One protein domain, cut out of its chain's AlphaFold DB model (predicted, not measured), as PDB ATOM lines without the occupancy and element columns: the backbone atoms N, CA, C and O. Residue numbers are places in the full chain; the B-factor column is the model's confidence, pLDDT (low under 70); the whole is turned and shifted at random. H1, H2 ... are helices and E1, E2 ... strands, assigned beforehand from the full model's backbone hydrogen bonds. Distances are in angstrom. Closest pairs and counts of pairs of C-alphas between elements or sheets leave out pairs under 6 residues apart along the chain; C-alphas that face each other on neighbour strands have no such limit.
ATOM      1  N   GLY A  37      17.916   0.396 -92.222       59.09
ATOM      2  CA  GLY A  37      16.686   0.631 -91.478       59.09
ATOM      3  C   GLY A  37      16.588  -0.286 -90.260       59.09
ATOM      4  O   GLY A  37      16.639  -1.513 -90.390       59.09
ATOM      5  N   HIS A  38      16.409   0.324 -89.088       55.16
ATOM      6  CA  HIS A  38      16.200  -0.351 -87.805       55.16
ATOM      7  C   HIS A  38      14.865  -1.093 -87.705       55.16
ATOM      8  O   HIS A  38      14.617  -1.713 -86.680       55.16
ATOM      9  N   VAL A  39      14.019  -1.041 -88.739       57.56
ATOM     10  CA  VAL A  39      12.639  -1.517 -88.681       57.56
ATOM     11  C   VAL A  39      12.260  -2.186 -90.003       57.56
ATOM     12  O   VAL A  39      12.372  -1.597 -91.079       57.56
ATOM     13  N   ALA A  40      11.836  -3.446 -89.924       58.69
ATOM     14  CA  ALA A  40      11.368  -4.249 -91.050       58.69
ATOM     15  C   ALA A  40       9.833  -4.158 -91.138       58.69
ATOM     16  O   ALA A  40       9.127  -5.027 -90.628       58.69
ATOM     17  N   TYR A  41       9.297  -3.074 -91.708       62.84
ATOM     18  CA  TYR A  41       7.847  -2.837 -91.696       62.84
ATOM     19  C   TYR A  41       7.083  -3.856 -92.546       62.84
ATOM     20  O   TYR A  41       7.265  -3.935 -93.763       62.84
ATOM     21  N   ARG A  42       6.137  -4.571 -91.930       68.38
ATOM     22  CA  ARG A  42       4.997  -5.117 -92.679       68.38
ATOM     23  C   ARG A  42       4.050  -3.984 -93.097       68.38
ATOM     24  O   ARG A  42       4.131  -2.881 -92.548       68.38
ATOM     25  N   LYS A  43       3.174  -4.229 -94.079       70.88
ATOM     26  CA  LYS A  43       2.300  -3.184 -94.647       70.88
ATOM     27  C   LYS A  43       1.388  -2.599 -93.568       70.88
ATOM     28  O   LYS A  43       1.223  -1.383 -93.513       70.88
ATOM     29  N   SER A  44       0.899  -3.436 -92.654       73.38
ATOM     30  CA  SER A  44       0.062  -3.010 -91.522       73.38
ATOM     31  C   SER A  44       0.741  -2.042 -90.544       73.38
ATOM     32  O   SER A  44       0.054  -1.350 -89.786       73.38
ATOM     33  N   PHE A  45       2.075  -1.973 -90.562       71.12
ATOM     34  CA  PHE A  45       2.889  -1.119 -89.698       71.12
ATOM     35  C   PHE A  45       3.505   0.065 -90.431       71.12
ATOM     36  O   PHE A  45       4.219   0.852 -89.805       71.12
ATOM     37  N   MET A  46       3.268   0.179 -91.739       67.69
ATOM     38  CA  MET A  46       3.965   1.146 -92.566       67.69
ATOM     39  C   MET A  46       3.677   2.569 -92.074       67.69
ATOM     40  O   MET A  46       2.529   2.914 -91.759       67.69
ATOM     41  N   PRO A  47       4.716   3.395 -91.954       65.31
ATOM     42  CA  PRO A  47       4.522   4.753 -91.510       65.31
ATOM     43  C   PRO A  47       3.926   5.663 -92.568       65.31
ATOM     44  O   PRO A  47       4.004   5.383 -93.760       65.31
ATOM     45  N   ILE A  48       3.359   6.783 -92.119       66.88
ATOM     46  CA  ILE A  48       2.936   7.858 -93.014       66.88
ATOM     47  C   ILE A  48       4.084   8.852 -93.090       66.88
ATOM     48  O   ILE A  48       4.431   9.447 -92.075       66.88
ATOM     49  N   GLU A  49       4.674   9.010 -94.276       67.56
ATOM     50  CA  GLU A  49       5.726  10.008 -94.531       67.56
ATOM     51  C   GLU A  49       6.885   9.945 -93.512       67.56
ATOM     52  O   GLU A  49       7.361  10.969 -93.019       67.56
ATOM     53  N   ASP A  50       7.298   8.726 -93.138       65.75
ATOM     54  CA  ASP A  50       8.345   8.445 -92.137       65.75
ATOM     55  C   ASP A  50       8.085   9.024 -90.732       65.75
ATOM     56  O   ASP A  50       9.000   9.193 -89.909       65.75
ATOM     57  N   ARG A  51       6.816   9.311 -90.423       63.97
ATOM     58  CA  ARG A  51       6.373   9.904 -89.159       63.97
ATOM     59  C   ARG A  51       5.243   9.112 -88.514       63.97
ATOM     60  O   ARG A  51       4.398   8.488 -89.156       63.97
ATOM     61  N   CYS A  52       5.242   9.148 -87.187       60.38
ATOM     62  CA  CYS A  52       4.110   8.722 -86.378       60.38
ATOM     63  C   CYS A  52       2.973   9.761 -86.463       60.38
ATOM     64  O   CYS A  52       3.198  10.909 -86.837       60.38
ATOM     65  N   ILE A  53       1.760   9.398 -86.035       57.53
ATOM     66  CA  ILE A  53       0.596  10.306 -85.941       57.53
ATOM     67  C   ILE A  53       0.878  11.505 -85.024       57.53
ATOM     68  O   ILE A  53       0.308  12.571 -85.207       57.53
ATOM     69  N   CYS A  54       1.790  11.358 -84.057       60.81
ATOM     70  CA  CYS A  54       2.261  12.465 -83.224       60.81
ATOM     71  C   CYS A  54       3.343  13.338 -83.896       60.81
ATOM     72  O   CYS A  54       3.942  14.181 -83.235       60.81
ATOM     73  N   GLY A  55       3.650  13.118 -85.178       63.19
ATOM     74  CA  GLY A  55       4.642  13.870 -85.956       63.19
ATOM     75  C   GLY A  55       6.104  13.487 -85.696       63.19
ATOM     76  O   GLY A  55       7.005  13.996 -86.370       63.19
ATOM     77  N   VAL A  56       6.364  12.586 -84.744       65.81
ATOM     78  CA  VAL A  56       7.723  12.158 -84.385       65.81
ATOM     79  C   VAL A  56       8.294  11.242 -85.469       65.81
ATOM     80  O   VAL A  56       7.624  10.319 -85.937       65.81
ATOM     81  N   LYS A  57       9.553  11.499 -85.841       65.25
ATOM     82  CA  LYS A  57      10.314  10.694 -86.801       65.25
ATOM     83  C   LYS A  57      10.521   9.272 -86.310       65.25
ATOM     84  O   LYS A  57      10.831   9.037 -85.140       65.25
ATOM     85  N   ILE A  58      10.427   8.344 -87.243       61.34
ATOM     86  CA  ILE A  58      10.332   6.929 -86.919       61.34
ATOM     87  C   ILE A  58      11.658   6.257 -86.575       61.34
ATOM     88  O   ILE A  58      11.677   5.250 -85.875       61.34
ATOM     89  N   GLU A  59      12.769   6.896 -86.925       59.75
ATOM     90  CA  GLU A  59      14.131   6.519 -86.524       59.75
ATOM     91  C   GLU A  59      14.316   6.377 -84.998       59.75
ATOM     92  O   GLU A  59      15.318   5.832 -84.551       59.75
ATOM     93  N   ARG A  60      13.359   6.863 -84.194       59.81
ATOM     94  CA  ARG A  60      13.349   6.765 -82.727       59.81
ATOM     95  C   ARG A  60      12.460   5.650 -82.162       59.81
ATOM     96  O   ARG A  60      12.350   5.555 -80.942       59.81
ATOM     97  N   PHE A  61      11.765   4.876 -82.996       60.72
ATOM     98  CA  PHE A  61      10.755   3.922 -82.533       60.72
ATOM     99  C   PHE A  61      11.224   2.473 -82.670       60.72
ATOM    100  O   PHE A  61      11.526   2.003 -83.762       60.72
ATOM    101  N   ASP A  62      11.193   1.767 -81.541       65.00
ATOM    102  CA  ASP A  62      11.349   0.317 -81.462       65.00
ATOM    103  C   ASP A  62       9.963  -0.372 -81.535       65.00
ATOM    104  O   ASP A  62       9.075   0.026 -82.292       65.00
ATOM    105  N   LEU A  63       9.721  -1.364 -80.667       62.28
ATOM    106  CA  LEU A  63       8.464  -2.115 -80.513       62.28
ATOM    107  C   LEU A  63       7.233  -1.243 -80.200       62.28
ATOM    108  O   LEU A  63       6.093  -1.711 -80.248       62.28
ATOM    109  N   THR A  64       7.441   0.031 -79.878       70.38
ATOM    110  CA  THR A  64       6.373   0.990 -79.600       70.38
ATOM    111  C   THR A  64       5.557   1.333 -80.848       70.38
ATOM    112  O   THR A  64       4.401   1.723 -80.720       70.38
ATOM    113  N   LEU A  65       6.072   1.120 -82.061       74.12
ATOM    114  CA  LEU A  65       5.318   1.389 -83.289       74.12
ATOM    115  C   LEU A  65       3.968   0.656 -83.336       74.12
ATOM    116  O   LEU A  65       2.954   1.255 -83.691       74.12
ATOM    117  N   ILE A  66       3.929  -0.618 -82.941       77.94
ATOM    118  CA  ILE A  66       2.686  -1.404 -82.932       77.94
ATOM    119  C   ILE A  66       1.692  -0.834 -81.935       77.94
ATOM    120  O   ILE A  66       0.501  -0.746 -82.227       77.94
ATOM    121  N   THR A  67       2.166  -0.411 -80.764       80.88
ATOM    122  CA  THR A  67       1.287   0.181 -79.756       80.88
ATOM    123  C   THR A  67       0.735   1.523 -80.239       80.88
ATOM    124  O   THR A  67      -0.447   1.800 -80.025       80.88
ATOM    125  N   PHE A  68       1.524   2.312 -80.974       79.19
ATOM    126  CA  PHE A  68       1.056   3.536 -81.627       79.19
ATOM    127  C   PHE A  68       0.035   3.266 -82.730       79.19
ATOM    128  O   PHE A  68      -1.032   3.885 -82.730       79.19
ATOM    129  N   GLN A  69       0.305   2.321 -83.630       80.81
ATOM    130  CA  GLN A  69      -0.649   1.959 -84.678       80.81
ATOM    131  C   GLN A  69      -1.939   1.395 -84.077       80.81
ATOM    132  O   GLN A  69      -3.024   1.789 -84.493       80.81
ATOM    133  N   ARG A  70      -1.861   0.592 -83.010       86.50
ATOM    134  CA  ARG A  70      -3.052   0.122 -82.289       86.50
ATOM    135  C   ARG A  70      -3.868   1.289 -81.737       86.50
ATOM    136  O   ARG A  70      -5.080   1.316 -81.926       86.50
ATOM    137  N   ARG A  71      -3.231   2.284 -81.106       85.31
ATOM    138  CA  ARG A  71      -3.923   3.500 -80.624       85.31
ATOM    139  C   ARG A  71      -4.626   4.249 -81.756       85.31
ATOM    140  O   ARG A  71      -5.756   4.687 -81.574       85.31
ATOM    141  N   ARG A  72      -3.995   4.340 -82.928       84.69
ATOM    142  CA  ARG A  72      -4.603   4.928 -84.129       84.69
ATOM    143  C   ARG A  72      -5.846   4.178 -84.579       84.69
ATOM    144  O   ARG A  72      -6.874   4.778 -84.869       84.69
ATOM    145  N   GLN A  73      -5.739   2.860 -84.689       89.06
ATOM    146  CA  GLN A  73      -6.846   2.042 -85.166       89.06
ATOM    147  C   GLN A  73      -8.016   2.121 -84.185       89.06
ATOM    148  O   GLN A  73      -9.153   2.260 -84.622       89.06
ATOM    149  N   LYS A  74      -7.726   2.187 -82.876       88.94
ATOM    150  CA  LYS A  74      -8.732   2.472 -81.846       88.94
ATOM    151  C   LYS A  74      -9.405   3.826 -82.048       88.94
ATOM    152  O   LYS A  74     -10.628   3.877 -82.011       88.94
ATOM    153  N   SER A  75      -8.655   4.902 -82.314       87.06
ATOM    154  CA  SER A  75      -9.253   6.230 -82.548       87.06
ATOM    155  C   SER A  75     -10.099   6.312 -83.822       87.06
ATOM    156  O   SER A  75     -10.935   7.197 -83.936       87.06
ATOM    157  N   LEU A  76      -9.873   5.412 -84.783       86.69
ATOM    158  CA  LEU A  76     -10.672   5.290 -86.007       86.69
ATOM    159  C   LEU A  76     -11.845   4.306 -85.864       86.69
ATOM    160  O   LEU A  76     -12.642   4.174 -86.791       86.69
ATOM    161  N   SER A  77     -11.925   3.578 -84.751       89.81
ATOM    162  CA  SER A  77     -13.001   2.628 -84.471       89.81
ATOM    163  C   SER A  77     -14.119   3.300 -83.676       89.81
ATOM    164  O   SER A  77     -13.858   4.124 -82.803       89.81
ATOM    165  N   VAL A  78     -15.365   2.898 -83.929       88.69
ATOM    166  CA  VAL A  78     -16.531   3.375 -83.163       88.69
ATOM    167  C   VAL A  78     -16.537   2.802 -81.741       88.69
ATOM    168  O   VAL A  78     -16.960   3.462 -80.800       88.69
ATOM    169  N   THR A  79     -16.035   1.579 -81.569       88.31
ATOM    170  CA  THR A  79     -16.052   0.819 -80.306       88.31
ATOM    171  C   THR A  79     -14.800   1.027 -79.451       88.31
ATOM    172  O   THR A  79     -14.661   0.408 -78.398       88.31
ATOM    173  N   TYR A  80     -13.859   1.863 -79.901       90.06
ATOM    174  CA  TYR A  80     -12.523   2.018 -79.311       90.06
ATOM    175  C   TYR A  80     -11.723   0.699 -79.214       90.06
ATOM    176  O   TYR A  80     -10.785   0.552 -78.417       90.06
ATOM    177  N   PHE A  81     -12.074  -0.273 -80.056       91.75
ATOM    178  CA  PHE A  81     -11.398  -1.551 -80.176       91.75
ATOM    179  C   PHE A  81     -10.477  -1.542 -81.396       91.75
ATOM    180  O   PHE A  81     -10.825  -1.057 -82.468       91.75
ATOM    181  N   ALA A  82      -9.281  -2.102 -81.231       91.50
ATOM    182  CA  ALA A  82      -8.477  -2.490 -82.372       91.50
ATOM    183  C   ALA A  82      -7.485  -3.573 -81.988       91.50
ATOM    184  O   ALA A  82      -6.735  -3.408 -81.013       91.50
ATOM    185  N   ASP A  83      -7.430  -4.616 -82.804       91.69
ATOM    186  CA  ASP A  83      -6.392  -5.631 -82.734       91.69
ATOM    187  C   ASP A  83      -5.855  -5.978 -84.123       91.69
ATOM    188  O   ASP A  83      -6.437  -5.619 -85.146       91.69
ATOM    189  N   LEU A  84      -4.689  -6.608 -84.153       90.44
ATOM    190  CA  LEU A  84      -3.973  -6.952 -85.371       90.44
ATOM    191  C   LEU A  84      -3.847  -8.468 -85.468       90.44
ATOM    192  O   LEU A  84      -3.274  -9.083 -84.571       90.44
ATOM    193  N   CYS A  85      -4.241  -9.052 -86.596       90.00
ATOM    194  CA  CYS A  85      -3.741 -10.368 -86.973       90.00
ATOM    195  C   CYS A  85      -2.354 -10.210 -87.585       90.00
ATOM    196  O   CYS A  85      -2.226  -9.679 -88.692       90.00
ATOM    197  N   LEU A  86      -1.306 -10.668 -86.892       85.69
ATOM    198  CA  LEU A  86       0.035 -10.615 -87.468       85.69
ATOM    199  C   LEU A  86       0.156 -11.574 -88.656       85.69
ATOM    200  O   LEU A  86       0.843 -11.245 -89.618       85.69
ATOM    201  N   ASN A  87      -0.519 -12.727 -88.621       82.38
ATOM    202  CA  ASN A  87      -0.430 -13.727 -89.686       82.38
ATOM    203  C   ASN A  87      -0.960 -13.177 -91.023       82.38
ATOM    204  O   ASN A  87      -0.278 -13.262 -92.039       82.38
ATOM    205  N   TRP A  88      -2.126 -12.528 -90.993       84.06
ATOM    206  CA  TRP A  88      -2.758 -11.895 -92.159       84.06
ATOM    207  C   TRP A  88      -2.347 -10.434 -92.389       84.06
ATOM    208  O   TRP A  88      -2.833  -9.796 -93.320       84.06
ATOM    209  N   ASP A  89      -1.482  -9.879 -91.539       85.81
ATOM    210  CA  ASP A  89      -1.043  -8.481 -91.599       85.81
ATOM    211  C   ASP A  89      -2.214  -7.475 -91.682       85.81
ATOM    212  O   ASP A  89      -2.182  -6.528 -92.468       85.81
ATOM    213  N   SER A  90      -3.274  -7.696 -90.894       88.50
ATOM    214  CA  SER A  90      -4.550  -6.971 -91.022       88.50
ATOM    215  C   SER A  90      -5.115  -6.507 -89.678       88.50
ATOM    216  O   SER A  90      -5.090  -7.243 -88.690       88.50
ATOM    217  N   TRP A  91      -5.621  -5.269 -89.644       90.75
ATOM    218  CA  TRP A  91      -6.220  -4.648 -88.459       90.75
ATOM    219  C   TRP A  91      -7.735  -4.847 -88.428       90.75
ATOM    220  O   TRP A  91      -8.420  -4.532 -89.397       90.75
ATOM    221  N   PHE A  92      -8.247  -5.251 -87.272       92.62
ATOM    222  CA  PHE A  92      -9.669  -5.405 -86.980       92.62
ATOM    223  C   PHE A  92     -10.085  -4.342 -85.972       92.62
ATOM    224  O   PHE A  92      -9.363  -4.093 -85.006       92.62
ATOM    225  N   ARG A  93     -11.228  -3.688 -86.202       93.62
ATOM    226  CA  ARG A  93     -11.704  -2.545 -85.394       93.62
ATOM    227  C   ARG A  93     -12.955  -2.854 -84.579       93.62
ATOM    228  O   ARG A  93     -13.405  -2.021 -83.800       93.62
ATOM    229  N   SER A  94     -13.499  -4.053 -84.729       93.50
ATOM    230  CA  SER A  94     -14.598  -4.570 -83.927       93.50
ATOM    231  C   SER A  94     -14.152  -5.822 -83.186       93.50
ATOM    232  O   SER A  94     -13.429  -6.657 -83.729       93.50
ATOM    233  N   GLU A  95     -14.598  -5.960 -81.942       93.62
ATOM    234  CA  GLU A  95     -14.320  -7.153 -81.145       93.62
ATOM    235  C   GLU A  95     -15.018  -8.392 -81.723       93.62
ATOM    236  O   GLU A  95     -14.453  -9.482 -81.677       93.62
ATOM    237  N   ASN A  96     -16.200  -8.218 -82.325       93.94
ATOM    238  CA  ASN A  96     -16.924  -9.303 -82.989       93.94
ATOM    239  C   ASN A  96     -16.190  -9.754 -84.257       93.94
ATOM    240  O   ASN A  96     -15.918 -10.937 -84.407       93.94
ATOM    241  N   GLU A  97     -15.766  -8.810 -85.108       94.44
ATOM    242  CA  GLU A  97     -14.967  -9.135 -86.304       94.44
ATOM    243  C   GLU A  97     -13.664  -9.851 -85.928       94.44
ATOM    244  O   GLU A  97     -13.254 -10.799 -86.592       94.44
ATOM    245  N   TRP A  98     -13.018  -9.420 -84.840       94.75
ATOM    246  CA  TRP A  98     -11.808 -10.063 -84.336       94.75
ATOM    247  C   TRP A  98     -12.064 -11.488 -83.837       94.75
ATOM    248  O   TRP A  98     -11.283 -12.394 -84.127       94.75
ATOM    249  N   GLN A  99     -13.152 -11.694 -83.096       94.69
ATOM    250  CA  GLN A  99     -13.573 -13.006 -82.610       94.69
ATOM    251  C   GLN A  99     -13.857 -13.965 -83.773       94.69
ATOM    252  O   GLN A  99     -13.350 -15.088 -83.760       94.69
ATOM    253  N   ASP A 100     -14.624 -13.522 -84.769       94.06
ATOM    254  CA  ASP A 100     -14.988 -14.325 -85.939       94.06
ATOM    255  C   ASP A 100     -13.747 -14.682 -86.765       94.06
ATOM    256  O   ASP A 100     -13.546 -15.838 -87.138       94.06
ATOM    257  N   HIS A 101     -12.842 -13.722 -86.950       93.00
ATOM    258  CA  HIS A 101     -11.565 -13.953 -87.617       93.00
ATOM    259  C   HIS A 101     -10.663 -14.945 -86.855       93.00
ATOM    260  O   HIS A 101     -10.033 -15.822 -87.449       93.00
ATOM    261  N   CYS A 102     -10.612 -14.860 -85.523       91.12
ATOM    262  CA  CYS A 102      -9.881 -15.837 -84.713       91.12
ATOM    263  C   CYS A 102     -10.481 -17.242 -84.841       91.12
ATOM    264  O   CYS A 102      -9.744 -18.229 -84.834       91.12
ATOM    265  N   LEU A 103     -11.806 -17.345 -84.958       91.56
ATOM    266  CA  LEU A 103     -12.490 -18.617 -85.154       91.56
ATOM    267  C   LEU A 103     -12.156 -19.228 -86.523       91.56
ATOM    268  O   LEU A 103     -11.935 -20.434 -86.608       91.56
ATOM    269  N   GLU A 104     -12.041 -18.409 -87.570       90.62
ATOM    270  CA  GLU A 104     -11.604 -18.850 -88.902       90.62
ATOM    271  C   GLU A 104     -10.201 -19.478 -88.875       90.62
ATOM    272  O   GLU A 104      -9.992 -20.551 -89.450       90.62
ATOM    273  N   HIS A 105      -9.262 -18.867 -88.142       87.19
ATOM    274  CA  HIS A 105      -7.941 -19.454 -87.912       87.19
ATOM    275  C   HIS A 105      -8.034 -20.815 -87.220       87.19
ATOM    276  O   HIS A 105      -7.437 -21.779 -87.690       87.19
ATOM    277  N   LEU A 106      -8.792 -20.913 -86.125       85.38
ATOM    278  CA  LEU A 106      -8.907 -22.150 -85.346       85.38
ATOM    279  C   LEU A 106      -9.585 -23.286 -86.128       85.38
ATOM    280  O   LEU A 106      -9.225 -24.447 -85.945       85.38
ATOM    281  N   ASN A 107     -10.532 -22.958 -87.007       86.12
ATOM    282  CA  ASN A 107     -11.254 -23.935 -87.825       86.12
ATOM    283  C   ASN A 107     -10.483 -24.370 -89.079       86.12
ATOM    284  O   ASN A 107     -10.875 -25.345 -89.720       86.12
ATOM    285  N   THR A 108      -9.398 -23.675 -89.430       81.62
ATOM    286  CA  THR A 108      -8.619 -23.954 -90.639       81.62
ATOM    287  C   THR A 108      -7.194 -24.355 -90.257       81.62
ATOM    288  O   THR A 108      -6.337 -23.486 -90.088       81.62
ATOM    289  N   PRO A 109      -6.881 -25.663 -90.169       65.50
ATOM    290  CA  PRO A 109      -5.590 -26.152 -89.676       65.50
ATOM    291  C   PRO A 109      -4.371 -25.580 -90.418       65.50
ATOM    292  O   PRO A 109      -3.320 -25.380 -89.821       65.50
ATOM    293  N   GLY A 110      -4.513 -25.268 -91.712       65.44
ATOM    294  CA  GLY A 110      -3.448 -24.671 -92.526       65.44
ATOM    295  C   GLY A 110      -3.212 -23.172 -92.302       65.44
ATOM    296  O   GLY A 110      -2.216 -22.642 -92.787       65.44
ATOM    297  N   LEU A 111      -4.105 -22.479 -91.587       66.69
ATOM    298  CA  LEU A 111      -3.978 -21.051 -91.267       66.69
ATOM    299  C   LEU A 111      -3.391 -20.804 -89.876       66.69
ATOM    300  O   LEU A 111      -3.175 -19.642 -89.509       66.69
ATOM    301  N   LEU A 112      -3.159 -21.862 -89.096       66.81
ATOM    302  CA  LEU A 112      -2.571 -21.746 -87.772       66.81
ATOM    303  C   LEU A 112      -1.050 -21.559 -87.882       66.81
ATOM    304  O   LEU A 112      -0.407 -22.145 -88.757       66.81
ATOM    305  N   PRO A 113      -0.452 -20.716 -87.025       61.81
ATOM    306  CA  PRO A 113       0.984 -20.497 -87.037       61.81
ATOM    307  C   PRO A 113       1.727 -21.810 -86.776       61.81
ATOM    308  O   PRO A 113       1.540 -22.443 -85.742       61.81
ATOM    309  N   LEU A 114       2.653 -22.170 -87.669       61.16
ATOM    310  CA  LEU A 114       3.570 -23.306 -87.473       61.16
ATOM    311  C   LEU A 114       4.481 -23.132 -86.241       61.16
ATOM    312  O   LEU A 114       5.143 -24.072 -85.813       61.16
ATOM    313  N   ARG A 115       4.559 -21.910 -85.699       68.00
ATOM    314  CA  ARG A 115       5.405 -21.519 -84.573       68.00
ATOM    315  C   ARG A 115       4.618 -20.694 -83.568       68.00
ATOM    316  O   ARG A 115       3.993 -19.703 -83.936       68.00
ATOM    317  N   CYS A 116       4.734 -21.060 -82.297       72.50
ATOM    318  CA  CYS A 116       4.073 -20.362 -81.192       72.50
ATOM    319  C   CYS A 116       4.991 -19.386 -80.444       72.50
ATOM    320  O   CYS A 116       4.556 -18.759 -79.480       72.50
ATOM    321  N   ASP A 117       6.253 -19.244 -80.851       74.06
ATOM    322  CA  ASP A 117       7.209 -18.366 -80.188       74.06
ATOM    323  C   ASP A 117       7.201 -16.935 -80.739       74.06
ATOM    324  O   ASP A 117       7.103 -16.698 -81.945       74.06
ATOM    325  N   LEU A 118       7.333 -15.964 -79.829       80.88
ATOM    326  CA  LEU A 118       7.456 -14.555 -80.193       80.88
ATOM    327  C   LEU A 118       8.835 -14.292 -80.802       80.88
ATOM    328  O   LEU A 118       9.847 -14.256 -80.096       80.88
ATOM    329  N   LEU A 119       8.851 -14.027 -82.108       78.56
ATOM    330  CA  LEU A 119      10.051 -13.639 -82.839       78.56
ATOM    331  C   LEU A 119      10.018 -12.156 -83.159       78.56
ATOM    332  O   LEU A 119       9.161 -11.689 -83.908       78.56
ATOM    333  N   ILE A 120      11.009 -11.435 -82.646       77.50
ATOM    334  CA  ILE A 120      11.220 -10.019 -82.922       77.50
ATOM    335  C   ILE A 120      12.494  -9.887 -83.750       77.50
ATOM    336  O   ILE A 120      13.560 -10.347 -83.345       77.50
ATOM    337  N   PHE A 121      12.391  -9.239 -84.903       73.62
ATOM    338  CA  PHE A 121      13.520  -8.919 -85.764       73.62
ATOM    339  C   PHE A 121      13.532  -7.421 -86.031       73.62
ATOM    340  O   PHE A 121      12.530  -6.873 -86.487       73.62
ATOM    341  N   ARG A 122      14.668  -6.762 -85.755       71.25
ATOM    342  CA  ARG A 122      14.816  -5.305 -85.929       71.25
ATOM    343  C   ARG A 122      13.624  -4.549 -85.319       71.25
ATOM    344  O   ARG A 122      12.899  -3.846 -86.008       71.25
ATOM    345  N   ASN A 123      13.364  -4.815 -84.037       70.00
ATOM    346  CA  ASN A 123      12.304  -4.187 -83.240       70.00
ATOM    347  C   ASN A 123      10.865  -4.346 -83.777       70.00
ATOM    348  O   ASN A 123       9.967  -3.636 -83.330       70.00
ATOM    349  N   VAL A 124      10.621  -5.308 -84.673       74.19
ATOM    350  CA  VAL A 124       9.287  -5.659 -85.183       74.19
ATOM    351  C   VAL A 124       9.021  -7.146 -84.952       74.19
ATOM    352  O   VAL A 124       9.890  -7.966 -85.258       74.19
ATOM    353  N   PRO A 125       7.839  -7.541 -84.448       78.62
ATOM    354  CA  PRO A 125       7.448  -8.938 -84.440       78.62
ATOM    355  C   PRO A 125       7.289  -9.446 -85.873       78.62
ATOM    356  O   PRO A 125       6.481  -8.951 -86.658       78.62
ATOM    357  N   ILE A 126       8.071 -10.465 -86.205       78.50
ATOM    358  CA  ILE A 126       7.920 -11.230 -87.443       78.50
ATOM    359  C   ILE A 126       7.026 -12.451 -87.235       78.50
ATOM    360  O   ILE A 126       6.395 -12.882 -88.199       78.50
ATOM    361  N   ASN A 127       6.934 -12.943 -85.993       82.81
ATOM    362  CA  ASN A 127       5.983 -13.958 -85.549       82.81
ATOM    363  C   ASN A 127       5.374 -13.549 -84.204       82.81
ATOM    364  O   ASN A 127       6.081 -13.012 -83.348       82.81
ATOM    365  N   ALA A 128       4.083 -13.808 -84.021       87.06
ATOM    366  CA  ALA A 128       3.406 -13.547 -82.761       87.06
ATOM    367  C   ALA A 128       3.667 -14.709 -81.802       87.06
ATOM    368  O   ALA A 128       3.655 -15.869 -82.206       87.06
ATOM    369  N   GLY A 129       3.893 -14.394 -80.529       86.00
ATOM    370  CA  GLY A 129       3.882 -15.414 -79.489       86.00
ATOM    371  C   GLY A 129       2.450 -15.839 -79.213       86.00
ATOM    372  O   GLY A 129       1.577 -14.981 -79.075       86.00
ATOM    373  N   PHE A 130       2.220 -17.140 -79.095       85.06
ATOM    374  CA  PHE A 130       0.937 -17.714 -78.709       85.06
ATOM    375  C   PHE A 130       1.098 -18.579 -77.466       85.06
ATOM    376  O   PHE A 130       2.172 -19.118 -77.190       85.06
ATOM    377  N   CYS A 131       0.014 -18.698 -76.709       83.12
ATOM    378  CA  CYS A 131      -0.075 -19.643 -75.610       83.12
ATOM    379  C   CYS A 131      -0.629 -20.966 -76.129       83.12
ATOM    380  O   CYS A 131      -1.797 -21.033 -76.497       83.12
ATOM    381  N   LEU A 132       0.190 -22.019 -76.129       76.56
ATOM    382  CA  LEU A 132      -0.242 -23.351 -76.569       76.56
ATOM    383  C   LEU A 132      -1.402 -23.897 -75.724       76.56
ATOM    384  O   LEU A 132      -2.299 -24.542 -76.259       76.56
ATOM    385  N   PHE A 133      -1.427 -23.566 -74.432       78.44
ATOM    386  CA  PHE A 133      -2.515 -23.942 -73.532       78.44
ATOM    387  C   PHE A 133      -3.834 -23.274 -73.935       78.44
ATOM    388  O   PHE A 133      -4.840 -23.956 -74.080       78.44
ATOM    389  N   PHE A 134      -3.829 -21.962 -74.199       84.56
ATOM    390  CA  PHE A 134      -5.035 -21.270 -74.665       84.56
ATOM    391  C   PHE A 134      -5.455 -21.730 -76.058       84.56
ATOM    392  O   PHE A 134      -6.643 -21.892 -76.306       84.56
ATOM    393  N   LEU A 135      -4.510 -21.984 -76.965       81.19
ATOM    394  CA  LEU A 135      -4.835 -22.508 -78.291       81.19
ATOM    395  C   LEU A 135      -5.554 -23.862 -78.205       81.19
ATOM    396  O   LEU A 135      -6.527 -24.075 -78.930       81.19
ATOM    397  N   GLY A 136      -5.112 -24.748 -77.309       75.75
ATOM    398  CA  GLY A 136      -5.719 -26.066 -77.098       75.75
ATOM    399  C   GLY A 136      -7.026 -26.054 -76.303       75.75
ATOM    400  O   GLY A 136      -7.844 -26.951 -76.478       75.75
ATOM    401  N   ASP A 137      -7.260 -25.042 -75.468       81.62
ATOM    402  CA  ASP A 137      -8.439 -24.982 -74.604       81.62
ATOM    403  C   ASP A 137      -9.696 -24.552 -75.378       81.62
ATOM    404  O   ASP A 137      -9.966 -23.368 -75.595       81.62
ATOM    405  N   SER A 138     -10.483 -25.542 -75.798       84.38
ATOM    406  CA  SER A 138     -11.737 -25.340 -76.532       84.38
ATOM    407  C   SER A 138     -12.856 -24.696 -75.707       84.38
ATOM    408  O   SER A 138     -13.826 -24.219 -76.296       84.38
ATOM    409  N   SER A 139     -12.720 -24.623 -74.376       86.69
ATOM    410  CA  SER A 139     -13.698 -23.956 -73.506       86.69
ATOM    411  C   SER A 139     -13.609 -22.427 -73.575       86.69
ATOM    412  O   SER A 139     -14.555 -21.725 -73.210       86.69
ATOM    413  N   LEU A 140     -12.488 -21.893 -74.070       88.56
ATOM    414  CA  LEU A 140     -12.245 -20.459 -74.153       88.56
ATOM    415  C   LEU A 140     -12.779 -19.849 -75.463       88.56
ATOM    416  O   LEU A 140     -12.741 -20.478 -76.524       88.56
ATOM    417  N   PRO A 141     -13.199 -18.569 -75.449       92.25
ATOM    418  CA  PRO A 141     -13.537 -17.846 -76.673       92.25
ATOM    419  C   PRO A 141     -12.347 -17.753 -77.639       92.25
ATOM    420  O   PRO A 141     -11.211 -17.550 -77.206       92.25
ATOM    421  N   ALA A 142     -12.607 -17.794 -78.952       91.38
ATOM    422  CA  ALA A 142     -11.580 -17.746 -79.999       91.38
ATOM    423  C   ALA A 142     -10.551 -16.612 -79.822       91.38
ATOM    424  O   ALA A 142      -9.350 -16.866 -79.910       91.38
ATOM    425  N   LYS A 143     -10.984 -15.389 -79.479       91.50
ATOM    426  CA  LYS A 143     -10.085 -14.244 -79.221       91.50
ATOM    427  C   LYS A 143      -9.109 -14.458 -78.056       91.50
ATOM    428  O   LYS A 143      -8.037 -13.861 -78.043       91.50
ATOM    429  N   ILE A 144      -9.487 -15.275 -77.069       91.31
ATOM    430  CA  ILE A 144      -8.642 -15.620 -75.916       91.31
ATOM    431  C   ILE A 144      -7.690 -16.752 -76.299       91.31
ATOM    432  O   ILE A 144      -6.496 -16.665 -76.018       91.31
ATOM    433  N   ARG A 145      -8.202 -17.767 -77.005       89.00
ATOM    434  CA  ARG A 145      -7.404 -18.881 -77.536       89.00
ATOM    435  C   ARG A 145      -6.265 -18.387 -78.427       89.00
ATOM    436  O   ARG A 145      -5.119 -18.785 -78.256       89.00
ATOM    437  N   MET A 146      -6.574 -17.443 -79.312       88.31
ATOM    438  CA  MET A 146      -5.647 -16.811 -80.256       88.31
ATOM    439  C   MET A 146      -4.951 -15.559 -79.690       88.31
ATOM    440  O   MET A 146      -4.511 -14.700 -80.459       88.31
ATOM    441  N   LYS A 147      -4.833 -15.410 -78.362       89.88
ATOM    442  CA  LYS A 147      -4.158 -14.246 -77.764       89.88
ATOM    443  C   LYS A 147      -2.716 -14.139 -78.277       89.88
ATOM    444  O   LYS A 147      -1.882 -15.005 -78.014       89.88
ATOM    445  N   GLN A 148      -2.430 -13.031 -78.959       89.94
ATOM    446  CA  GLN A 148      -1.122 -12.734 -79.539       89.94
ATOM    447  C   GLN A 148      -0.275 -11.862 -78.611       89.94
ATOM    448  O   GLN A 148      -0.674 -10.766 -78.206       89.94
ATOM    449  N   TYR A 149       0.952 -12.302 -78.362       88.62
ATOM    450  CA  TYR A 149       1.993 -11.515 -77.717       88.62
ATOM    451  C   TYR A 149       2.891 -10.920 -78.804       88.62
ATOM    452  O   TYR A 149       3.563 -11.657 -79.518       88.62
ATOM    453  N   LEU A 150       2.884  -9.589 -78.962       85.75
ATOM    454  CA  LEU A 150       3.566  -8.902 -80.076       85.75
ATOM    455  C   LEU A 150       4.790  -8.082 -79.651       85.75
ATOM    456  O   LEU A 150       5.709  -7.886 -80.440       85.75
ATOM    457  N   THR A 151       4.798  -7.566 -78.423       80.62
ATOM    458  CA  THR A 151       5.816  -6.597 -77.974       80.62
ATOM    459  C   THR A 151       6.482  -6.974 -76.658       80.62
ATOM    460  O   THR A 151       7.538  -6.439 -76.346       80.62
ATOM    461  N   ASN A 152       5.887  -7.875 -75.872       83.19
ATOM    462  CA  ASN A 152       6.347  -8.191 -74.524       83.19
ATOM    463  C   ASN A 152       6.758  -9.664 -74.412       83.19
ATOM    464  O   ASN A 152       5.950 -10.530 -74.077       83.19
ATOM    465  N   LYS A 153       8.034  -9.943 -74.707       82.00
ATOM    466  CA  LYS A 153       8.606 -11.296 -74.614       82.00
ATOM    467  C   LYS A 153       8.592 -11.824 -73.181       82.00
ATOM    468  O   LYS A 153       8.278 -12.990 -72.982       82.00
ATOM    469  N   SER A 154       8.872 -10.975 -72.194       83.88
ATOM    470  CA  SER A 154       8.886 -11.376 -70.784       83.88
ATOM    471  C   SER A 154       7.503 -11.785 -70.285       83.88
ATOM    472  O   SER A 154       7.382 -12.762 -69.559       83.88
ATOM    473  N   GLU A 155       6.451 -11.075 -70.698       86.69
ATOM    474  CA  GLU A 155       5.069 -11.446 -70.370       86.69
ATOM    475  C   GLU A 155       4.662 -12.765 -71.026       86.69
ATOM    476  O   GLU A 155       4.068 -13.610 -70.361       86.69
ATOM    477  N   TRP A 156       5.032 -12.975 -72.294       85.62
ATOM    478  CA  TRP A 156       4.790 -14.248 -72.972       85.62
ATOM    479  C   TRP A 156       5.498 -15.415 -72.268       85.62
ATOM    480  O   TRP A 156       4.856 -16.414 -71.958       85.62
ATOM    481  N   ILE A 157       6.790 -15.267 -71.945       82.12
ATOM    482  CA  ILE A 157       7.559 -16.287 -71.211       82.12
ATOM    483  C   ILE A 157       6.923 -16.559 -69.847       82.12
ATOM    484  O   ILE A 157       6.713 -17.716 -69.499       82.12
ATOM    485  N   LYS A 158       6.565 -15.508 -69.098       87.06
ATOM    486  CA  LYS A 158       5.945 -15.644 -67.776       87.06
ATOM    487  C   LYS A 158       4.613 -16.392 -67.840       87.06
ATOM    488  O   LYS A 158       4.361 -17.233 -66.982       87.06
ATOM    489  N   GLU A 159       3.773 -16.104 -68.836       86.56
ATOM    490  CA  GLU A 159       2.527 -16.851 -69.042       86.56
ATOM    491  C   GLU A 159       2.827 -18.331 -69.315       86.56
ATOM    492  O   GLU A 159       2.235 -19.197 -68.677       86.56
ATOM    493  N   MET A 160       3.781 -18.630 -70.207       79.75
ATOM    494  CA  MET A 160       4.127 -20.018 -70.537       79.75
ATOM    495  C   MET A 160       4.660 -20.766 -69.312       79.75
ATOM    496  O   MET A 160       4.211 -21.872 -69.024       79.75
ATOM    497  N   GLU A 161       5.586 -20.161 -68.565       81.69
ATOM    498  CA  GLU A 161       6.169 -20.765 -67.366       81.69
ATOM    499  C   GLU A 161       5.121 -21.003 -66.278       81.69
ATOM    500  O   GLU A 161       5.104 -22.080 -65.683       81.69
ATOM    501  N   SER A 162       4.207 -20.052 -66.058       85.75
ATOM    502  CA  SER A 162       3.112 -20.217 -65.094       85.75
ATOM    503  C   SER A 162       2.250 -21.434 -65.425       85.75
ATOM    504  O   SER A 162       1.920 -22.216 -64.536       85.75
ATOM    505  N   ARG A 163       1.923 -21.631 -66.708       82.12
ATOM    506  CA  ARG A 163       1.103 -22.765 -67.158       82.12
ATOM    507  C   ARG A 163       1.839 -24.095 -67.105       82.12
ATOM    508  O   ARG A 163       1.238 -25.097 -66.732       82.12
ATOM    509  N   LEU A 164       3.138 -24.109 -67.395       77.19
ATOM    510  CA  LEU A 164       3.958 -25.310 -67.215       77.19
ATOM    511  C   LEU A 164       3.993 -25.742 -65.741       77.19
ATOM    512  O   LEU A 164       3.832 -26.922 -65.456       77.19
ATOM    513  N   VAL A 165       4.128 -24.792 -64.808       82.38
ATOM    514  CA  VAL A 165       4.086 -25.077 -63.361       82.38
ATOM    515  C   VAL A 165       2.714 -25.598 -62.919       82.38
ATOM    516  O   VAL A 165       2.636 -26.456 -62.044       82.38
ATOM    517  N   GLU A 166       1.619 -25.089 -63.486       80.00
ATOM    518  CA  GLU A 166       0.276 -25.626 -63.223       80.00
ATOM    519  C   GLU A 166       0.134 -27.064 -63.727       80.00
ATOM    520  O   GLU A 166      -0.358 -27.916 -62.987       80.00
ATOM    521  N   LEU A 167       0.626 -27.352 -64.932       74.88
ATOM    522  CA  LEU A 167       0.558 -28.684 -65.528       74.88
ATOM    523  C   LEU A 167       1.371 -29.724 -64.737       74.88
ATOM    524  O   LEU A 167       0.901 -30.841 -64.524       74.88
ATOM    525  N   GLU A 168       2.546 -29.342 -64.223       73.56
ATOM    526  CA  GLU A 168       3.335 -30.182 -63.307       73.56
ATOM    527  C   GLU A 168       2.568 -30.523 -62.026       73.56
ATOM    528  O   GLU A 168       2.662 -31.641 -61.522       73.56
ATOM    529  N   LYS A 169       1.784 -29.578 -61.494       77.19
ATOM    530  CA  LYS A 169       1.006 -29.786 -60.264       77.19
ATOM    531  C   LYS A 169      -0.190 -30.702 -60.476       77.19
ATOM    532  O   LYS A 169      -0.538 -31.452 -59.568       77.19
ATOM    533  N   THR A 170      -0.846 -30.617 -61.630       70.56
ATOM    534  CA  THR A 170      -2.051 -31.407 -61.914       70.56
ATOM    535  C   THR A 170      -1.740 -32.783 -62.496       70.56
ATOM    536  O   THR A 170      -2.669 -33.568 -62.690       70.56
ATOM    537  N   ASN A 171      -0.464 -33.083 -62.783       62.03
ATOM    538  CA  ASN A 171      -0.002 -34.316 -63.434       62.03
ATOM    539  C   ASN A 171      -0.851 -34.683 -64.669       62.03
ATOM    540  O   ASN A 171      -1.133 -35.850 -64.937       62.03
ATOM    541  N   SER A 172      -1.344 -33.653 -65.361       60.25
ATOM    542  CA  SER A 172      -2.258 -33.774 -66.492       60.25
ATOM    543  C   SER A 172      -1.465 -33.689 -67.788       60.25
ATOM    544  O   SER A 172      -0.509 -32.923 -67.890       60.25
ATOM    545  N   THR A 173      -1.863 -34.444 -68.802       55.75
ATOM    546  CA  THR A 173      -1.301 -34.315 -70.148       55.75
ATOM    547  C   THR A 173      -1.942 -33.120 -70.857       55.75
ATOM    548  O   THR A 173      -3.151 -32.908 -70.759       55.75
ATOM    549  N   CYS A 174      -1.153 -32.304 -71.568       51.69
ATOM    550  CA  CYS A 174      -1.743 -31.276 -72.427       51.69
ATOM    551  C   CYS A 174      -2.190 -31.916 -73.737       51.69
ATOM    552  O   CYS A 174      -1.348 -32.282 -74.556       51.69
ATOM    553  N   GLU A 175      -3.495 -31.955 -74.001       47.62
ATOM    554  CA  GLU A 175      -4.022 -32.327 -75.324       47.62
ATOM    555  C   GLU A 175      -3.491 -31.397 -76.437       47.62
ATOM    556  O   GLU A 175      -3.405 -31.779 -77.601       47.62
ATOM    557  N   CYS A 176      -3.035 -30.193 -76.070       48.78
ATOM    558  CA  CYS A 176      -2.412 -29.228 -76.967       48.78
ATOM    559  C   CYS A 176      -1.043 -29.662 -77.526       48.78
ATOM    560  O   CYS A 176      -0.691 -29.258 -78.637       48.78
ATOM    561  N   ALA A 177      -0.277 -30.479 -76.788       42.81
ATOM    562  CA  ALA A 177       1.029 -30.966 -77.240       42.81
ATOM    563  C   ALA A 177       0.869 -31.867 -78.476       42.81
ATOM    564  O   ALA A 177       1.645 -31.772 -79.422       42.81
ATOM    565  N   ILE A 178      -0.224 -32.632 -78.523       40.91
ATOM    566  CA  ILE A 178      -0.519 -33.626 -79.560       40.91
ATOM    567  C   ILE A 178      -0.772 -32.975 -80.934       40.91
ATOM    568  O   ILE A 178      -0.433 -33.560 -81.960       40.91
ATOM    569  N   LEU A 179      -1.317 -31.752 -80.980       40.97
ATOM    570  CA  LEU A 179      -1.689 -31.080 -82.237       40.97
ATOM    571  C   LEU A 179      -0.530 -30.351 -82.940       40.97
ATOM    572  O   LEU A 179      -0.586 -30.178 -84.155       40.97
ATOM    573  N   TYR A 180       0.511 -29.937 -82.210       44.56
ATOM    574  CA  TYR A 180       1.601 -29.111 -82.764       44.56
ATOM    575  C   TYR A 180       3.008 -29.656 -82.514       44.56
ATOM    576  O   TYR A 180       3.969 -29.136 -83.081       44.56
ATOM    577  N   ALA A 181       3.145 -30.710 -81.709       42.16
ATOM    578  CA  ALA A 181       4.396 -31.429 -81.551       42.16
ATOM    579  C   ALA A 181       4.114 -32.899 -81.194       42.16
ATOM    580  O   ALA A 181       3.993 -33.227 -80.016       42.16
ATOM    581  N   PRO A 182       4.045 -33.813 -82.180       37.84
ATOM    582  CA  PRO A 182       3.682 -35.219 -81.961       37.84
ATOM    583  C   PRO A 182       4.653 -36.033 -81.078       37.84
ATOM    584  O   PRO A 182       4.591 -37.256 -81.099       37.84
ATOM    585  N   LEU A 183       5.604 -35.402 -80.379       38.78
ATOM    586  CA  LEU A 183       6.789 -36.057 -79.824       38.78
ATOM    587  C   LEU A 183       7.147 -35.697 -78.375       38.78
ATOM    588  O   LEU A 183       8.168 -36.193 -77.912       38.78
ATOM    589  N   HIS A 184       6.378 -34.877 -77.649       48.31
ATOM    590  CA  HIS A 184       6.845 -34.371 -76.346       48.31
ATOM    591  C   HIS A 184       5.872 -34.666 -75.203       48.31
ATOM    592  O   HIS A 184       5.060 -33.827 -74.819       48.31
ATOM    593  N   ASP A 185       6.023 -35.856 -74.622       47.31
ATOM    594  CA  ASP A 185       5.299 -36.309 -73.424       47.31
ATOM    595  C   ASP A 185       5.912 -35.767 -72.113       47.31
ATOM    596  O   ASP A 185       5.437 -36.082 -71.021       47.31
ATOM    597  N   ASN A 186       6.973 -34.951 -72.188       56.25
ATOM    598  CA  ASN A 186       7.711 -34.463 -71.023       56.25
ATOM    599  C   ASN A 186       7.738 -32.924 -70.946       56.25
ATOM    600  O   ASN A 186       8.183 -32.234 -71.866       56.25
ATOM    601  N   VAL A 187       7.334 -32.387 -69.791       58.28
ATOM    602  CA  VAL A 187       7.387 -30.954 -69.450       58.28
ATOM    603  C   VAL A 187       8.798 -30.375 -69.603       58.28
ATOM    604  O   VAL A 187       8.949 -29.227 -70.022       58.28
ATOM    605  N   GLU A 188       9.839 -31.165 -69.329       56.94
ATOM    606  CA  GLU A 188      11.231 -30.737 -69.493       56.94
ATOM    607  C   GLU A 188      11.642 -30.591 -70.968       56.94
ATOM    608  O   GLU A 188      12.419 -29.695 -71.295       56.94
ATOM    609  N   GLU A 189      11.074 -31.379 -71.886       57.47
ATOM    610  CA  GLU A 189      11.293 -31.187 -73.328       57.47
ATOM    611  C   GLU A 189      10.567 -29.948 -73.842       57.47
ATOM    612  O   GLU A 189      11.142 -29.169 -74.603       57.47
ATOM    613  N   LEU A 190       9.344 -29.702 -73.360       59.62
ATOM    614  CA  LEU A 190       8.630 -28.455 -73.631       59.62
ATOM    615  C   LEU A 190       9.448 -27.256 -73.126       59.62
ATOM    616  O   LEU A 190       9.716 -26.332 -73.895       59.62
ATOM    617  N   ARG A 191       9.944 -27.293 -71.881       62.81
ATOM    618  CA  ARG A 191      10.855 -26.267 -71.334       62.81
ATOM    619  C   ARG A 191      12.124 -26.114 -72.166       62.81
ATOM    620  O   ARG A 191      12.528 -24.979 -72.421       62.81
ATOM    621  N   PHE A 192      12.752 -27.209 -72.590       58.62
ATOM    622  CA  PHE A 192      13.959 -27.180 -73.413       58.62
ATOM    623  C   PHE A 192      13.695 -26.538 -74.774       58.62
ATOM    624  O   PHE A 192      14.456 -25.665 -75.184       58.62
ATOM    625  N   ILE A 193      12.599 -26.885 -75.444       58.72
ATOM    626  CA  ILE A 193      12.160 -26.260 -76.695       58.72
ATOM    627  C   ILE A 193      11.952 -24.759 -76.466       58.72
ATOM    628  O   ILE A 193      12.614 -23.938 -77.105       58.72
ATOM    629  N   PHE A 194      11.146 -24.375 -75.474       58.28
ATOM    630  CA  PHE A 194      10.889 -22.962 -75.178       58.28
ATOM    631  C   PHE A 194      12.168 -22.177 -74.829       58.28
ATOM    632  O   PHE A 194      12.327 -21.027 -75.248       58.28
ATOM    633  N   ARG A 195      13.120 -22.779 -74.104       58.22
ATOM    634  CA  ARG A 195      14.392 -22.136 -73.722       58.22
ATOM    635  C   ARG A 195      15.420 -22.106 -74.855       58.22
ATOM    636  O   ARG A 195      16.110 -21.106 -75.030       58.22
ATOM    637  N   THR A 196      15.498 -23.135 -75.689       51.62
ATOM    638  CA  THR A 196      16.482 -23.204 -76.785       51.62
ATOM    639  C   THR A 196      16.144 -22.212 -77.904       51.62
ATOM    640  O   THR A 196      17.037 -21.574 -78.471       51.62
ATOM    641  N   PHE A 197      14.853 -21.974 -78.160       45.31
ATOM    642  CA  PHE A 197      14.404 -20.967 -79.131       45.31
ATOM    643  C   PHE A 197      14.489 -19.520 -78.613       45.31
ATOM    644  O   PHE A 197      14.458 -18.583 -79.410       45.31
ATOM    645  N   THR A 198      14.658 -19.299 -77.301       39.09
ATOM    646  CA  THR A 198      14.816 -17.946 -76.737       39.09
ATOM    647  C   THR A 198      16.266 -17.454 -76.690       39.09
ATOM    648  O   THR A 198      16.458 -16.234 -76.711       39.09
ATOM    649  N   VAL A 199      17.260 -18.356 -76.691       36.25
ATOM    650  CA  VAL A 199      18.706 -18.042 -76.631       36.25
ATOM    651  C   VAL A 199      19.291 -17.649 -77.996       36.25
ATOM    652  O   VAL A 199      20.164 -16.785 -78.077       36.25
ATOM    653  N   THR A 200      18.780 -18.200 -79.098       29.30
ATOM    654  CA  THR A 200      19.345 -17.972 -80.445       29.30
ATOM    655  C   THR A 200      19.119 -16.565 -81.012       29.30
ATOM    656  O   THR A 200      19.726 -16.213 -82.019       29.30
ATOM    657  N   THR A 201      18.322 -15.716 -80.356       37.16
ATOM    658  CA  THR A 201      18.076 -14.331 -80.801       37.16
ATOM    659  C   THR A 201      18.829 -13.270 -79.990       37.16
ATOM    660  O   THR A 201      18.559 -12.086 -80.170       37.16
TER     661      THR A 201
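AT A GLANCE: This is residues 37 to 201 of the 229 residues of an uncharacterized protein of Blastomyces percursus (UniProt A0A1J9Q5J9). Look first for a small two-strand hairpin, E1 and E2, between the helices H1 and H2; at the opposite end of the domain the long helix H5 and helix H7 run side by side in opposite directions. Short helices H4, H3 and H6 form a chain of contacts leading from H2 toward that end, a second hairpin, E3 and E4, lies apart from the first, and residues 47 to 57 loop out beyond H1. The printed part has 165 residues with seven named helices and four named strands, in the order H1 E1 E2 H2 E3 E4 H3 H4 H5 H6 H7; both two-strand sheets are antiparallel and the class is mostly helix. The whole is compact, with a radius of gyration of the C-alphas of 17.2 A and spans of 53 by 36 by 27 A.

IN THESE COORDINATES: Find C-alpha 83 at (-6.392, -5.631, -82.734), where E1, residues 83 to 85, begins; E2 is residues 90 to 92. Before them H1, residues 64 to 75, covers 16.7 A, and after them H2, residues 95 to 107, covers 18.3 A. E3 is residues 119 to 121 and E4 residues 124 to 127, 8.9 A long. H3 is residues 132 to 136 and H4 residues 142 to 145. From C-alpha 153 at (8.606, -11.296, -74.614), H5 runs 26.1 A to residue 170. H6 is residues 175 to 180, 9.9 A long, and H7, residues 187 to 199, runs 18.6 A to C-alpha 199 at (18.706, -18.042, -76.631).

HOW THE PARTS SIT: In the hairpin E1 and E2, look for N 85 and O 90 at 2.9 A, within hydrogen-bond range. The closest C-alphas of H1 and E1, Arg 70 and Asp 83, are 6.7 A apart; those of H2 and E2, Trp 98 and Phe 92, 5.8 A. H2 touches H4 at C-alphas 99 and 143, 5.0 A. H4 touches H3 at C-alphas 145 and 134, 4.4 A. H3 touches H6 at C-alphas 136 and 176, 4.6 A. H5 and H7 are close but not clearly touching, closest at C-alphas 164 and 187, 7.0 A, with a shallow tilt of 10 degrees, opposite ways. In the hairpin E3 and E4, N 121 and O 124 are 2.8 A apart, within hydrogen-bond range. Every O i to N i+4 pair is within range in H1, H2, H3 and H5, 8 of 9 in H7, and 0 of 2 in H6, where 2 of 3 O i to N i+3 pairs are; H4 is too short for an O i to N i+4 pair.

THE WHOLE: The two C-alphas farthest apart, Glu 49 and Asn 171, are 54.4 A apart. The printed part has no cut, and the link from H2 to E3 is long. Mean pLDDT of the printed part is 73.8; it is under 70 at residues 37 to 42, 46 to 63, 109 to 115 and 171 to 201.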